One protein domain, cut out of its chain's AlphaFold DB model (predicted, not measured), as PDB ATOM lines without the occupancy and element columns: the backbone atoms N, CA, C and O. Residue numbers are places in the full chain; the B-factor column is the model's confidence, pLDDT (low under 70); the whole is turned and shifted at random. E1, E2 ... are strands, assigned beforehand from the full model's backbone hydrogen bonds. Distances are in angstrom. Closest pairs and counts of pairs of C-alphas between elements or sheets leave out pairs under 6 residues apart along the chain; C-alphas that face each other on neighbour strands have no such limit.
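What this domain is: This is residues 81 to 171 of the 385 residues of an uncharacterized protein of Caenorhabditis remanei (UniProt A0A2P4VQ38). Two strongly twisted sheets lie face to face as a sandwich with no named helix: E2, E3, E6, E7 and E8 make one layer, and E1, E9, E4 and E5 the other, the strands of the one at 30 degrees to those of the other. The chain changes from one layer to the other four times, first by a long link from E1 to E2. The printed part has 91 residues with nine named strands, E1 to E9 in order along the chain, and its class is all strand. The first sheet runs E2, E3, E6, E7, E8, all antiparallel; the second runs E1, E9, E4, E5 and is mixed. The whole is compact, with a radius of gyration of the C-alphas of 12.2 A and spans of 36 by 26 by 25 A.

Where its parts are: E1, residues 81 to 83, begins at C-alpha 81 (-32.916, -8.617, 4.757). E2 is residues 99 to 103, and E3, residues 109 to 114, is 17.2 A long from first to last C-alpha. E4, residues 118 to 123, is 16.0 A long, and E5 is residues 126 to 130. E6, residues 132 to 138, is 20.1 A long and begins at C-alpha 132 (-25.845, -10.991, -8.877). E7 is residues 143 to 148, 16.3 A long, and E8 residues 157 to 162. E9, residues 164 to 170, is 20.1 A long and ends at C-alpha 170 (-19.819, -19.041, -1.374).

How they stand to each other: In the larger sheet, hairpin E2 and E3 has N 100 and O 113 within hydrogen-bond range at 2.8 A. E3 and E6 are antiparallel, with N 135 and O 110 at 2.7 A. E6, E7 and E8 form a meander, each strand the antiparallel neighbour of the one before, with N 147 and O 134 at 2.7 A and N 146 and O 159 at 2.8 A. In the other sheet, E1 and E9 are parallel, with N 167 and O 82 at 3.0 A. E9 and E4 are antiparallel, with N 118 and O 170 at 2.8 A. Hairpin E4 and E5 has N 128 and O 121 at 2.8 A. Between the sheets, the closest C-alphas of E3 and E4 are those of Gly 113 and Ala 119, 5.2 A apart. Those of E7 and E9 are Trp 144 and Arg 164, 6.6 A apart. E6 and E9 are apart.

The domain as a whole: The two C-alphas farthest apart, those of Asp 140 and Thr 171, are 36.7 A apart. The printed part has no cut. The link E1 to E2, 15 residues, is long; E7 to E8 is short, and the other links are tight. The mean pLDDT of the printed part is 83.7, and residues 85 to 92 are under 70.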
ATOM      1  N   PHE A  81     -33.905  -7.789   5.446       86.94
ATOM      2  CA  PHE A  81     -32.916  -8.617   4.757       86.94
ATOM      3  C   PHE A  81     -31.755  -8.893   5.710       86.94
ATOM      4  O   PHE A  81     -31.445  -8.068   6.568       86.94
ATOM      5  N   THR A  82     -31.151 -10.074   5.616       85.81
ATOM      6  CA  THR A  82     -30.054 -10.479   6.508       85.81
ATOM      7  C   THR A  82     -29.144 -11.493   5.832       85.81
ATOM      8  O   THR A  82     -29.517 -12.113   4.839       85.81
ATOM      9  N   PHE A  83     -27.953 -11.694   6.382       83.44
ATOM     10  CA  PHE A  83     -27.119 -12.814   5.975       83.44
ATOM     11  C   PHE A  83     -27.832 -14.148   6.202       83.44
ATOM     12  O   PHE A  83     -28.538 -14.312   7.201       83.44
ATOM     13  N   LEU A  84     -27.599 -15.089   5.289       80.19
ATOM     14  CA  LEU A  84     -27.937 -16.492   5.485       80.19
ATOM     15  C   LEU A  84     -27.241 -17.043   6.729       80.19
ATOM     16  O   LEU A  84     -26.056 -16.782   6.967       80.19
ATOM     17  N   THR A  85     -27.981 -17.828   7.501       68.81
ATOM     18  CA  THR A  85     -27.446 -18.570   8.643       68.81
ATOM     19  C   THR A  85     -26.773 -19.869   8.196       68.81
ATOM     20  O   THR A  85     -27.026 -20.381   7.101       68.81
ATOM     21  N   GLU A  86     -25.914 -20.431   9.052       57.09
ATOM     22  CA  GLU A  86     -25.313 -21.755   8.821       57.09
ATOM     23  C   GLU A  86     -26.379 -22.860   8.698       57.09
ATOM     24  O   GLU A  86     -26.216 -23.788   7.909       57.09
ATOM     25  N   GLU A  87     -27.509 -22.732   9.403       57.12
ATOM     26  CA  GLU A  87     -28.635 -23.675   9.316       57.12
ATOM     27  C   GLU A  87     -29.352 -23.615   7.954       57.12
ATOM     28  O   GLU A  87     -29.782 -24.643   7.436       57.12
ATOM     29  N   GLU A  88     -29.441 -22.433   7.335       58.72
ATOM     30  CA  GLU A  88     -30.054 -22.229   6.009       58.72
ATOM     31  C   GLU A  88     -29.112 -22.585   4.844       58.72
ATOM     32  O   GLU A  88     -29.536 -22.612   3.689       58.72
ATOM     33  N   THR A  89     -27.829 -22.841   5.123       57.94
ATOM     34  CA  THR A  89     -26.773 -23.024   4.111       57.94
ATOM     35  C   THR A  89     -26.108 -24.392   4.175       57.94
ATOM     36  O   THR A  89     -24.975 -24.552   3.720       57.94
ATOM     37  N   VAL A  90     -26.821 -25.405   4.687       56.59
ATOM     38  CA  VAL A  90     -26.356 -26.799   4.684       56.59
ATOM     39  C   VAL A  90     -25.883 -27.172   3.279       56.59
ATOM     40  O   VAL A  90     -26.649 -27.170   2.314       56.59
ATOM     41  N   GLY A  91     -24.590 -27.468   3.171       57.81
ATOM     42  CA  GLY A  91     -23.958 -27.734   1.888       57.81
ATOM     43  C   GLY A  91     -23.451 -26.496   1.151       57.81
ATOM     44  O   GLY A  91     -23.362 -26.535  -0.062       57.81
ATOM     45  N   TYR A  92     -23.082 -25.397   1.804       64.94
ATOM     46  CA  TYR A  92     -22.284 -24.328   1.190       64.94
ATOM     47  C   TYR A  92     -21.193 -23.862   2.151       64.94
ATOM     48  O   TYR A  92     -21.438 -23.658   3.335       64.94
ATOM     49  N   TYR A  93     -19.974 -23.650   1.643       71.44
ATOM     50  CA  TYR A  93     -18.936 -22.976   2.423       71.44
ATOM     51  C   TYR A  93     -19.152 -21.464   2.327       71.44
ATOM     52  O   TYR A  93     -18.810 -20.844   1.313       71.44
ATOM     53  N   ILE A  94     -19.781 -20.886   3.348       77.69
ATOM     54  CA  ILE A  94     -20.153 -19.473   3.367       77.69
ATOM     55  C   ILE A  94     -18.945 -18.593   3.703       77.69
ATOM     56  O   ILE A  94     -18.251 -18.799   4.694       77.69
ATOM     57  N   GLN A  95     -18.703 -17.585   2.866       75.81
ATOM     58  CA  GLN A  95     -17.683 -16.550   3.046       75.81
ATOM     59  C   GLN A  95     -18.349 -15.178   2.922       75.81
ATOM     60  O   GLN A  95     -18.234 -14.493   1.903       75.81
ATOM     61  N   ASN A  96     -19.092 -14.784   3.958       78.31
ATOM     62  CA  ASN A  96     -19.859 -13.534   3.960       78.31
ATOM     63  C   ASN A  96     -18.982 -12.279   3.830       78.31
ATOM     64  O   ASN A  96     -19.464 -11.251   3.365       78.31
ATOM     65  N   ASP A  97     -17.686 -12.364   4.144       70.62
ATOM     66  CA  ASP A  97     -16.736 -11.271   3.918       70.62
ATOM     67  C   ASP A  97     -16.497 -10.943   2.434       70.62
ATOM     68  O   ASP A  97     -15.930  -9.900   2.095       70.62
ATOM     69  N   LEU A  98     -16.928 -11.829   1.536       77.62
ATOM     70  CA  LEU A  98     -16.864 -11.624   0.093       77.62
ATOM     71  C   LEU A  98     -18.115 -10.983  -0.493       77.62
ATOM     72  O   LEU A  98     -18.102 -10.675  -1.689       77.62
ATOM     73  N   VAL A  99     -19.169 -10.787   0.304       82.62
ATOM     74  CA  VAL A  99     -20.364 -10.088  -0.163       82.62
ATOM     75  C   VAL A  99     -19.978  -8.672  -0.581       82.62
ATOM     76  O   VAL A  99     -19.275  -7.946   0.122       82.62
ATOM     77  N   SER A 100     -20.411  -8.310  -1.780       81.19
ATOM     78  CA  SER A 100     -20.361  -6.957  -2.308       81.19
ATOM     79  C   SER A 100     -21.798  -6.496  -2.449       81.19
ATOM     80  O   SER A 100     -22.522  -7.023  -3.291       81.19
ATOM     81  N   MET A 101     -22.215  -5.551  -1.614       83.75
ATOM     82  CA  MET A 101     -23.592  -5.078  -1.556       83.75
ATOM     83  C   MET A 101     -23.636  -3.560  -1.709       83.75
ATOM     84  O   MET A 101     -22.796  -2.853  -1.167       83.75
ATOM     85  N   ILE A 102     -24.636  -3.086  -2.442       85.25
ATOM     86  CA  ILE A 102     -24.979  -1.683  -2.631       85.25
ATOM     87  C   ILE A 102     -26.408  -1.516  -2.122       85.25
ATOM     88  O   ILE A 102     -27.324  -2.171  -2.620       85.25
ATOM     89  N   ILE A 103     -26.596  -0.656  -1.126       85.81
ATOM     90  CA  ILE A 103     -27.909  -0.344  -0.552       85.81
ATOM     91  C   ILE A 103     -28.243   1.096  -0.931       85.81
ATOM     92  O   ILE A 103     -27.420   1.990  -0.735       85.81
ATOM     93  N   GLY A 104     -29.432   1.321  -1.488       84.56
ATOM     94  CA  GLY A 104     -29.928   2.667  -1.767       84.56
ATOM     95  C   GLY A 104     -30.079   3.486  -0.485       84.56
ATOM     96  O   GLY A 104     -30.380   2.944   0.578       84.56
ATOM     97  N   GLU A 105     -29.906   4.804  -0.574       82.62
ATOM     98  CA  GLU A 105     -29.989   5.716   0.580       82.62
ATOM     99  C   GLU A 105     -31.354   5.665   1.297       82.62
ATOM    100  O   GLU A 105     -31.461   5.874   2.505       82.62
ATOM    101  N   ASP A 106     -32.410   5.350   0.553       86.31
ATOM    102  CA  ASP A 106     -33.777   5.173   1.044       86.31
ATOM    103  C   ASP A 106     -34.040   3.775   1.640       86.31
ATOM    104  O   ASP A 106     -35.114   3.523   2.202       86.31
ATOM    105  N   ARG A 107     -33.049   2.875   1.555       85.25
ATOM    106  CA  ARG A 107     -33.115   1.446   1.897       85.25
ATOM    107  C   ARG A 107     -34.159   0.674   1.078       85.25
ATOM    108  O   ARG A 107     -34.526  -0.443   1.437       85.25
ATOM    109  N   CYS A 108     -34.654   1.251  -0.015       90.44
ATOM    110  CA  CYS A 108     -35.671   0.627  -0.856       90.44
ATOM    111  C   CYS A 108     -35.071  -0.250  -1.949       90.44
ATOM    112  O   CYS A 108     -35.776  -1.071  -2.526       90.44
ATOM    113  N   THR A 109     -33.777  -0.112  -2.226       92.56
ATOM    114  CA  THR A 109     -33.074  -0.932  -3.212       92.56
ATOM    115  C   THR A 109     -31.852  -1.587  -2.593       92.56
ATOM    116  O   THR A 109     -31.118  -0.966  -1.823       92.56
ATOM    117  N   VAL A 110     -31.637  -2.856  -2.921       90.69
ATOM    118  CA  VAL A 110     -30.441  -3.609  -2.547       90.69
ATOM    119  C   VAL A 110     -29.943  -4.324  -3.789       90.69
ATOM    120  O   VAL A 110     -30.682  -5.075  -4.407       90.69
ATOM    121  N   SER A 111     -28.690  -4.113  -4.157       90.94
ATOM    122  CA  SER A 111     -28.008  -4.898  -5.180       90.94
ATOM    123  C   SER A 111     -26.857  -5.624  -4.524       90.94
ATOM    124  O   SER A 111     -26.090  -5.002  -3.791       90.94
ATOM    125  N   TYR A 112     -26.717  -6.923  -4.747       88.56
ATOM    126  CA  TYR A 112     -25.589  -7.635  -4.177       88.56
ATOM    127  C   TYR A 112     -25.088  -8.771  -5.063       88.56
ATOM    128  O   TYR A 112     -25.810  -9.370  -5.858       88.56
ATOM    129  N   GLY A 113     -23.804  -9.056  -4.898       88.50
ATOM    130  CA  GLY A 113     -23.099 -10.163  -5.519       88.50
ATOM    131  C   GLY A 113     -21.875 -10.527  -4.689       88.50
ATOM    132  O   GLY A 113     -21.744 -10.119  -3.531       88.50
ATOM    133  N   CYS A 114     -20.952 -11.270  -5.288       82.75
ATOM    134  CA  CYS A 114     -19.730 -11.701  -4.619       82.75
ATOM    135  C   CYS A 114     -18.494 -11.130  -5.297       82.75
ATOM    136  O   CYS A 114     -18.351 -11.215  -6.512       82.75
ATOM    137  N   LYS A 115     -17.547 -10.613  -4.502       75.69
ATOM    138  CA  LYS A 115     -16.222 -10.194  -5.001       75.69
ATOM    139  C   LYS A 115     -15.493 -11.352  -5.692       75.69
ATOM    140  O   LYS A 115     -14.700 -11.140  -6.603       75.69
ATOM    141  N   ARG A 116     -15.741 -12.573  -5.214       72.19
ATOM    142  CA  ARG A 116     -15.333 -13.853  -5.806       72.19
ATOM    143  C   ARG A 116     -16.288 -14.949  -5.323       72.19
ATOM    144  O   ARG A 116     -16.747 -14.878  -4.184       72.19
ATOM    145  N   GLY A 117     -16.528 -15.970  -6.142       80.06
ATOM    146  CA  GLY A 117     -17.490 -17.036  -5.838       80.06
ATOM    147  C   GLY A 117     -18.887 -16.744  -6.386       80.06
ATOM    148  O   GLY A 117     -19.022 -15.947  -7.307       80.06
ATOM    149  N   VAL A 118     -19.905 -17.396  -5.823       85.38
ATOM    150  CA  VAL A 118     -21.306 -17.294  -6.246       85.38
ATOM    151  C   VAL A 118     -22.160 -16.632  -5.172       85.38
ATOM    152  O   VAL A 118     -21.973 -16.899  -3.977       85.38
ATOM    153  N   ALA A 119     -23.101 -15.788  -5.594       89.19
ATOM    154  CA  ALA A 119     -24.088 -15.193  -4.709       89.19
ATOM    155  C   ALA A 119     -25.219 -16.189  -4.463       89.19
ATOM    156  O   ALA A 119     -25.720 -16.833  -5.389       89.19
ATOM    157  N   LEU A 120     -25.608 -16.307  -3.200       90.12
ATOM    158  CA  LEU A 120     -26.699 -17.151  -2.735       90.12
ATOM    159  C   LEU A 120     -27.820 -16.260  -2.215       90.12
ATOM    160  O   LEU A 120     -27.533 -15.241  -1.579       90.12
ATOM    161  N   THR A 121     -29.070 -16.643  -2.459       90.38
ATOM    162  CA  THR A 121     -30.235 -16.065  -1.777       90.38
ATOM    163  C   THR A 121     -31.238 -17.155  -1.419       90.38
ATOM    164  O   THR A 121     -31.498 -18.009  -2.263       90.38
ATOM    165  N   ASN A 122     -31.792 -17.144  -0.203       85.81
ATOM    166  CA  ASN A 122     -32.931 -18.002   0.143       85.81
ATOM    167  C   ASN A 122     -34.240 -17.249  -0.078       85.81
ATOM    168  O   ASN A 122     -34.430 -16.155   0.465       85.81
ATOM    169  N   ILE A 123     -35.118 -17.852  -0.873       83.94
ATOM    170  CA  ILE A 123     -36.471 -17.375  -1.147       83.94
ATOM    171  C   ILE A 123     -37.401 -18.557  -0.926       83.94
ATOM    172  O   ILE A 123     -37.180 -19.627  -1.486       83.94
ATOM    173  N   ASP A 124     -38.408 -18.380  -0.073       80.62
ATOM    174  CA  ASP A 124     -39.408 -19.411   0.230       80.62
ATOM    175  C   ASP A 124     -38.824 -20.782   0.657       80.62
ATOM    176  O   ASP A 124     -39.458 -21.824   0.500       80.62
ATOM    177  N   GLY A 125     -37.623 -20.794   1.250       76.00
ATOM    178  CA  GLY A 125     -36.932 -22.001   1.712       76.00
ATOM    179  C   GLY A 125     -35.950 -22.603   0.701       76.00
ATOM    180  O   GLY A 125     -35.221 -23.528   1.060       76.00
ATOM    181  N   GLU A 126     -35.877 -22.077  -0.524       82.69
ATOM    182  CA  GLU A 126     -34.983 -22.557  -1.579       82.69
ATOM    183  C   GLU A 126     -33.783 -21.627  -1.792       82.69
ATOM    184  O   GLU A 126     -33.914 -20.406  -1.855       82.69
ATOM    185  N   ILE A 127     -32.587 -22.213  -1.945       84.94
ATOM    186  CA  ILE A 127     -31.363 -21.463  -2.256       84.94
ATOM    187  C   ILE A 127     -31.231 -21.265  -3.765       84.94
ATOM    188  O   ILE A 127     -30.975 -22.204  -4.522       84.94
ATOM    189  N   HIS A 128     -31.298 -20.009  -4.182       87.88
ATOM    190  CA  HIS A 128     -31.018 -19.556  -5.535       87.88
ATOM    191  C   HIS A 128     -29.568 -19.097  -5.673       87.88
ATOM    192  O   HIS A 128     -28.975 -18.549  -4.743       87.88
ATOM    193  N   ARG A 129     -29.003 -19.311  -6.865       87.88
ATOM    194  CA  ARG A 129     -27.607 -19.007  -7.198       87.88
ATOM    195  C   ARG A 129     -27.553 -18.058  -8.380       87.88
ATOM    196  O   ARG A 129     -28.247 -18.277  -9.370       87.88
ATOM    197  N   SER A 130     -26.712 -17.038  -8.292       86.81
ATOM    198  CA  SER A 130     -26.386 -16.175  -9.426       86.81
ATOM    199  C   SER A 130     -25.075 -15.436  -9.183       86.81
ATOM    200  O   SER A 130     -24.529 -15.453  -8.082       86.81
ATOM    201  N   ASP A 131     -24.576 -14.755 -10.208       84.88
ATOM    202  CA  ASP A 131     -23.476 -13.801 -10.063       84.88
ATOM    203  C   ASP A 131     -23.942 -12.532  -9.324       84.88
ATOM    204  O   ASP A 131     -23.157 -11.874  -8.636       84.88
ATOM    205  N   ARG A 132     -25.236 -12.196  -9.449       88.44
ATOM    206  CA  ARG A 132     -25.845 -10.991  -8.877       88.44
ATOM    207  C   ARG A 132     -27.348 -11.154  -8.646       88.44
ATOM    208  O   ARG A 132     -28.053 -11.764  -9.451       88.44
ATOM    209  N   PHE A 133     -27.832 -10.499  -7.598       93.31
ATOM    210  CA  PHE A 133     -29.247 -10.276  -7.333       93.31
ATOM    211  C   PHE A 133     -29.514  -8.790  -7.104       93.31
ATOM    212  O   PHE A 133     -28.683  -8.081  -6.535       93.31
ATOM    213  N   ASP A 134     -30.696  -8.345  -7.509       95.31
ATOM    214  CA  ASP A 134     -31.227  -7.028  -7.159       95.31
ATOM    215  C   ASP A 134     -32.552  -7.203  -6.419       95.31
ATOM    216  O   ASP A 134     -33.331  -8.091  -6.741       95.31
ATOM    217  N   ALA A 135     -32.831  -6.362  -5.435       94.69
ATOM    218  CA  ALA A 135     -34.050  -6.397  -4.652       94.69
ATOM    219  C   ALA A 135     -34.633  -4.991  -4.500       94.69
ATOM    220  O   ALA A 135     -33.907  -4.029  -4.242       94.69
ATOM    221  N   VAL A 136     -35.954  -4.882  -4.645       96.50
ATOM    222  CA  VAL A 136     -36.720  -3.639  -4.489       96.50
ATOM    223  C   VAL A 136     -37.797  -3.836  -3.426       96.50
ATOM    224  O   VAL A 136     -38.591  -4.770  -3.516       96.50
ATOM    225  N   CYS A 137     -37.801  -2.988  -2.401       94.62
ATOM    226  CA  CYS A 137     -38.789  -2.983  -1.327       94.62
ATOM    227  C   CYS A 137     -39.937  -2.065  -1.727       94.62
ATOM    228  O   CYS A 137     -39.743  -0.876  -1.980       94.62
ATOM    229  N   HIS A 138     -41.143  -2.618  -1.751       92.19
ATOM    230  CA  HIS A 138     -42.362  -1.869  -2.013       92.19
ATOM    231  C   HIS A 138     -42.857  -1.260  -0.708       92.19
ATOM    232  O   HIS A 138     -43.288  -1.976   0.194       92.19
ATOM    233  N   GLN A 139     -42.787   0.065  -0.600       87.00
ATOM    234  CA  GLN A 139     -43.080   0.787   0.640       87.00
ATOM    235  C   GLN A 139     -44.515   0.558   1.147       87.00
ATOM    236  O   GLN A 139     -44.721   0.475   2.353       87.00
ATOM    237  N   ASP A 140     -45.485   0.420   0.238       88.88
ATOM    238  CA  ASP A 140     -46.903   0.266   0.591       88.88
ATOM    239  C   ASP A 140     -47.227  -1.105   1.197       88.88
ATOM    240  O   ASP A 140     -48.107  -1.219   2.049       88.88
ATOM    241  N   SER A 141     -46.535  -2.155   0.747       89.25
ATOM    242  CA  SER A 141     -46.765  -3.535   1.190       89.25
ATOM    243  C   SER A 141     -45.716  -4.040   2.177       89.25
ATOM    244  O   SER A 141     -45.915  -5.091   2.782       89.25
ATOM    245  N   GLU A 142     -44.604  -3.313   2.323       89.69
ATOM    246  CA  GLU A 142     -43.398  -3.736   3.043       89.69
ATOM    247  C   GLU A 142     -42.876  -5.110   2.570       89.69
ATOM    248  O   GLU A 142     -42.319  -5.883   3.350       89.69
ATOM    249  N   LYS A 143     -43.030  -5.410   1.272       93.25
ATOM    250  CA  LYS A 143     -42.542  -6.643   0.637       93.25
ATOM    251  C   LYS A 143     -41.395  -6.380  -0.330       93.25
ATOM    252  O   LYS A 143     -41.387  -5.381  -1.049       93.25
ATOM    253  N   TRP A 144     -40.474  -7.331  -0.422       94.56
ATOM    254  CA  TRP A 144     -39.428  -7.360  -1.435       94.56
ATOM    255  C   TRP A 144     -39.916  -7.978  -2.745       94.56
ATOM    256  O   TRP A 144     -40.675  -8.947  -2.773       94.56
ATOM    257  N   THR A 145     -39.412  -7.432  -3.846       96.50
ATOM    258  CA  THR A 145     -39.258  -8.134  -5.119       96.50
ATOM    259  C   THR A 145     -37.780  -8.384  -5.340       96.50
ATOM    260  O   THR A 145     -37.015  -7.426  -5.411       96.50
ATOM    261  N   VAL A 146     -37.377  -9.647  -5.429       95.81
ATOM    262  CA  VAL A 146     -35.987 -10.060  -5.648       95.81
ATOM    263  C   VAL A 146     -35.844 -10.561  -7.078       95.81
ATOM    264  O   VAL A 146     -36.623 -11.386  -7.537       95.81
ATOM    265  N   THR A 147     -34.848 -10.064  -7.793       95.19
ATOM    266  CA  THR A 147     -34.527 -10.430  -9.170       95.19
ATOM    267  C   THR A 147     -33.204 -11.174  -9.181       95.19
ATOM    268  O   THR A 147     -32.159 -10.624  -8.828       95.19
ATOM    269  N   GLN A 148     -33.253 -12.434  -9.596       90.31
ATOM    270  CA  GLN A 148     -32.086 -13.213  -9.969       90.31
ATOM    271  C   GLN A 148     -31.716 -12.858 -11.406       90.31
ATOM    272  O   GLN A 148     -32.497 -13.126 -12.315       90.31
ATOM    273  N   HIS A 149     -30.520 -12.314 -11.624       85.31
ATOM    274  CA  HIS A 149     -30.035 -12.042 -12.978       85.31
ATOM    275  C   HIS A 149     -29.622 -13.324 -13.698       85.31
ATOM    276  O   HIS A 149     -29.156 -14.280 -13.064       85.31
ATOM    277  N   LYS A 150     -29.748 -13.322 -15.030       81.00
ATOM    278  CA  LYS A 150     -29.252 -14.405 -15.883       81.00
ATOM    279  C   LYS A 150     -27.749 -14.604 -15.674       81.00
ATOM    280  O   LYS A 150     -26.969 -13.661 -15.781       81.00
ATOM    281  N   SER A 151     -27.349 -15.844 -15.423       81.44
ATOM    282  CA  SER A 151     -25.952 -16.229 -15.198       81.44
ATOM    283  C   SER A 151     -25.712 -17.678 -15.628       81.44
ATOM    284  O   SER A 151     -26.617 -18.356 -16.117       81.44
ATOM    285  N   ALA A 152     -24.498 -18.187 -15.410       74.75
ATOM    286  CA  ALA A 152     -24.193 -19.607 -15.601       74.75
ATOM    287  C   ALA A 152     -25.038 -20.543 -14.705       74.75
ATOM    288  O   ALA A 152     -25.090 -21.744 -14.954       74.75
ATOM    289  N   PHE A 153     -25.705 -20.003 -13.677       73.75
ATOM    290  CA  PHE A 153     -26.480 -20.758 -12.691       73.75
ATOM    291  C   PHE A 153     -27.989 -20.789 -12.979       73.75
ATOM    292  O   PHE A 153     -28.733 -21.464 -12.266       73.75
ATOM    293  N   GLY A 154     -28.451 -20.084 -14.015       75.25
ATOM    294  CA  GLY A 154     -29.847 -20.111 -14.438       75.25
ATOM    295  C   GLY A 154     -30.285 -18.886 -15.233       75.25
ATOM    296  O   GLY A 154     -29.567 -17.894 -15.361       75.25
ATOM    297  N   GLU A 155     -31.503 -18.974 -15.762       83.94
ATOM    298  CA  GLU A 155     -32.186 -17.855 -16.414       83.94
ATOM    299  C   GLU A 155     -32.647 -16.804 -15.398       83.94
ATOM    300  O   GLU A 155     -32.729 -17.068 -14.195       83.94
ATOM    301  N   GLU A 156     -32.954 -15.608 -15.902       90.62
ATOM    302  CA  GLU A 156     -33.497 -14.523 -15.089       90.62
ATOM    303  C   GLU A 156     -34.835 -14.932 -14.453       90.62
ATOM    304  O   GLU A 156     -35.708 -15.500 -15.116       90.62
ATOM    305  N   LYS A 157     -34.988 -14.657 -13.155       92.69
ATOM    306  CA  LYS A 157     -36.209 -14.942 -12.390       92.69
ATOM    307  C   LYS A 157     -36.535 -13.786 -11.460       92.69
ATOM    308  O   LYS A 157     -35.638 -13.201 -10.857       92.69
ATOM    309  N   MET A 158     -37.823 -13.505 -11.308       94.62
ATOM    310  CA  MET A 158     -38.338 -12.520 -10.363       94.62
ATOM    311  C   MET A 158     -39.180 -13.215  -9.297       94.62
ATOM    312  O   MET A 158     -40.026 -14.052  -9.609       94.62
ATOM    313  N   PHE A 159     -38.934 -12.848  -8.047       93.88
ATOM    314  CA  PHE A 159     -39.590 -13.374  -6.862       93.88
ATOM    315  C   PHE A 159     -40.277 -12.219  -6.146       93.88
ATOM    316  O   PHE A 159     -39.626 -11.366  -5.545       93.88
ATOM    317  N   GLU A 160     -41.596 -12.160  -6.253       94.19
ATOM    318  CA  GLU A 160     -42.402 -11.072  -5.706       94.19
ATOM    319  C   GLU A 160     -42.941 -11.414  -4.311       94.19
ATOM    320  O   GLU A 160     -42.962 -12.574  -3.898       94.19
ATOM    321  N   ASN A 161     -43.431 -10.392  -3.602       91.69
ATOM    322  CA  ASN A 161     -44.156 -10.513  -2.330       91.69
ATOM    323  C   ASN A 161     -43.380 -11.168  -1.174       91.69
ATOM    324  O   ASN A 161     -43.980 -11.748  -0.269       91.69
ATOM    325  N   GLN A 162     -42.059 -11.013  -1.161       91.25
ATOM    326  CA  GLN A 162     -41.189 -11.628  -0.165       91.25
ATOM    327  C   GLN A 162     -41.160 -10.808   1.133       91.25
ATOM    328  O   GLN A 162     -40.828  -9.624   1.121       91.25
ATOM    329  N   ASP A 163     -41.486 -11.423   2.274       88.06
ATOM    330  CA  ASP A 163     -41.400 -10.781   3.603       88.06
ATOM    331  C   ASP A 163     -39.963 -10.402   3.982       88.06
ATOM    332  O   ASP A 163     -39.696  -9.425   4.686       88.06
ATOM    333  N   ARG A 164     -39.026 -11.224   3.520       88.62
ATOM    334  CA  ARG A 164     -37.589 -11.053   3.675       88.62
ATOM    335  C   ARG A 164     -36.878 -11.864   2.610       88.62
ATOM    336  O   ARG A 164     -37.428 -12.841   2.118       88.62
ATOM    337  N   PHE A 165     -35.633 -11.509   2.348       88.19
ATOM    338  CA  PHE A 165     -34.696 -12.407   1.689       88.19
ATOM    339  C   PHE A 165     -33.424 -12.496   2.524       88.19
ATOM    340  O   PHE A 165     -33.084 -11.570   3.273       88.19
ATOM    341  N   THR A 166     -32.732 -13.622   2.417       88.81
ATOM    342  CA  THR A 166     -31.427 -13.802   3.048       88.81
ATOM    343  C   THR A 166     -30.374 -14.051   1.994       88.81
ATOM    344  O   THR A 166     -30.678 -14.643   0.967       88.81
ATOM    345  N   TYR A 167     -29.150 -13.580   2.218       89.69
ATOM    346  CA  TYR A 167     -28.100 -13.596   1.200       89.69
ATOM    347  C   TYR A 167     -26.745 -14.038   1.754       89.69
ATOM    348  O   TYR A 167     -26.457 -13.883   2.941       89.69
ATOM    349  N   ALA A 168     -25.887 -14.577   0.891       87.94
ATOM    350  CA  ALA A 168     -24.504 -14.910   1.225       87.94
ATOM    351  C   ALA A 168     -23.624 -15.018  -0.020       87.94
ATOM    352  O   ALA A 168     -24.106 -14.997  -1.152       87.94
ATOM    353  N   CYS A 169     -22.324 -15.190   0.215       84.00
ATOM    354  CA  CYS A 169     -21.367 -15.614  -0.797       84.00
ATOM    355  C   CYS A 169     -20.797 -16.984  -0.469       84.00
ATOM    356  O   CYS A 169     -20.486 -17.269   0.688       84.00
ATOM    357  N   SER A 170     -20.579 -17.801  -1.497       79.75
ATOM    358  CA  SER A 170     -19.819 -19.041  -1.374       79.75
ATOM    359  C   SER A 170     -18.748 -19.139  -2.451       79.75
ATOM    360  O   SER A 170     -18.994 -18.863  -3.620       79.75
ATOM    361  N   THR A 171     -17.537 -19.547  -2.071       70.69
ATOM    362  CA  THR A 171     -16.441 -19.806  -3.024       70.69
ATOM    363  C   THR A 171     -16.470 -21.215  -3.604       70.69
ATOM    364  O   THR A 171     -15.578 -21.582  -4.364       70.69
TER     365      THR A 171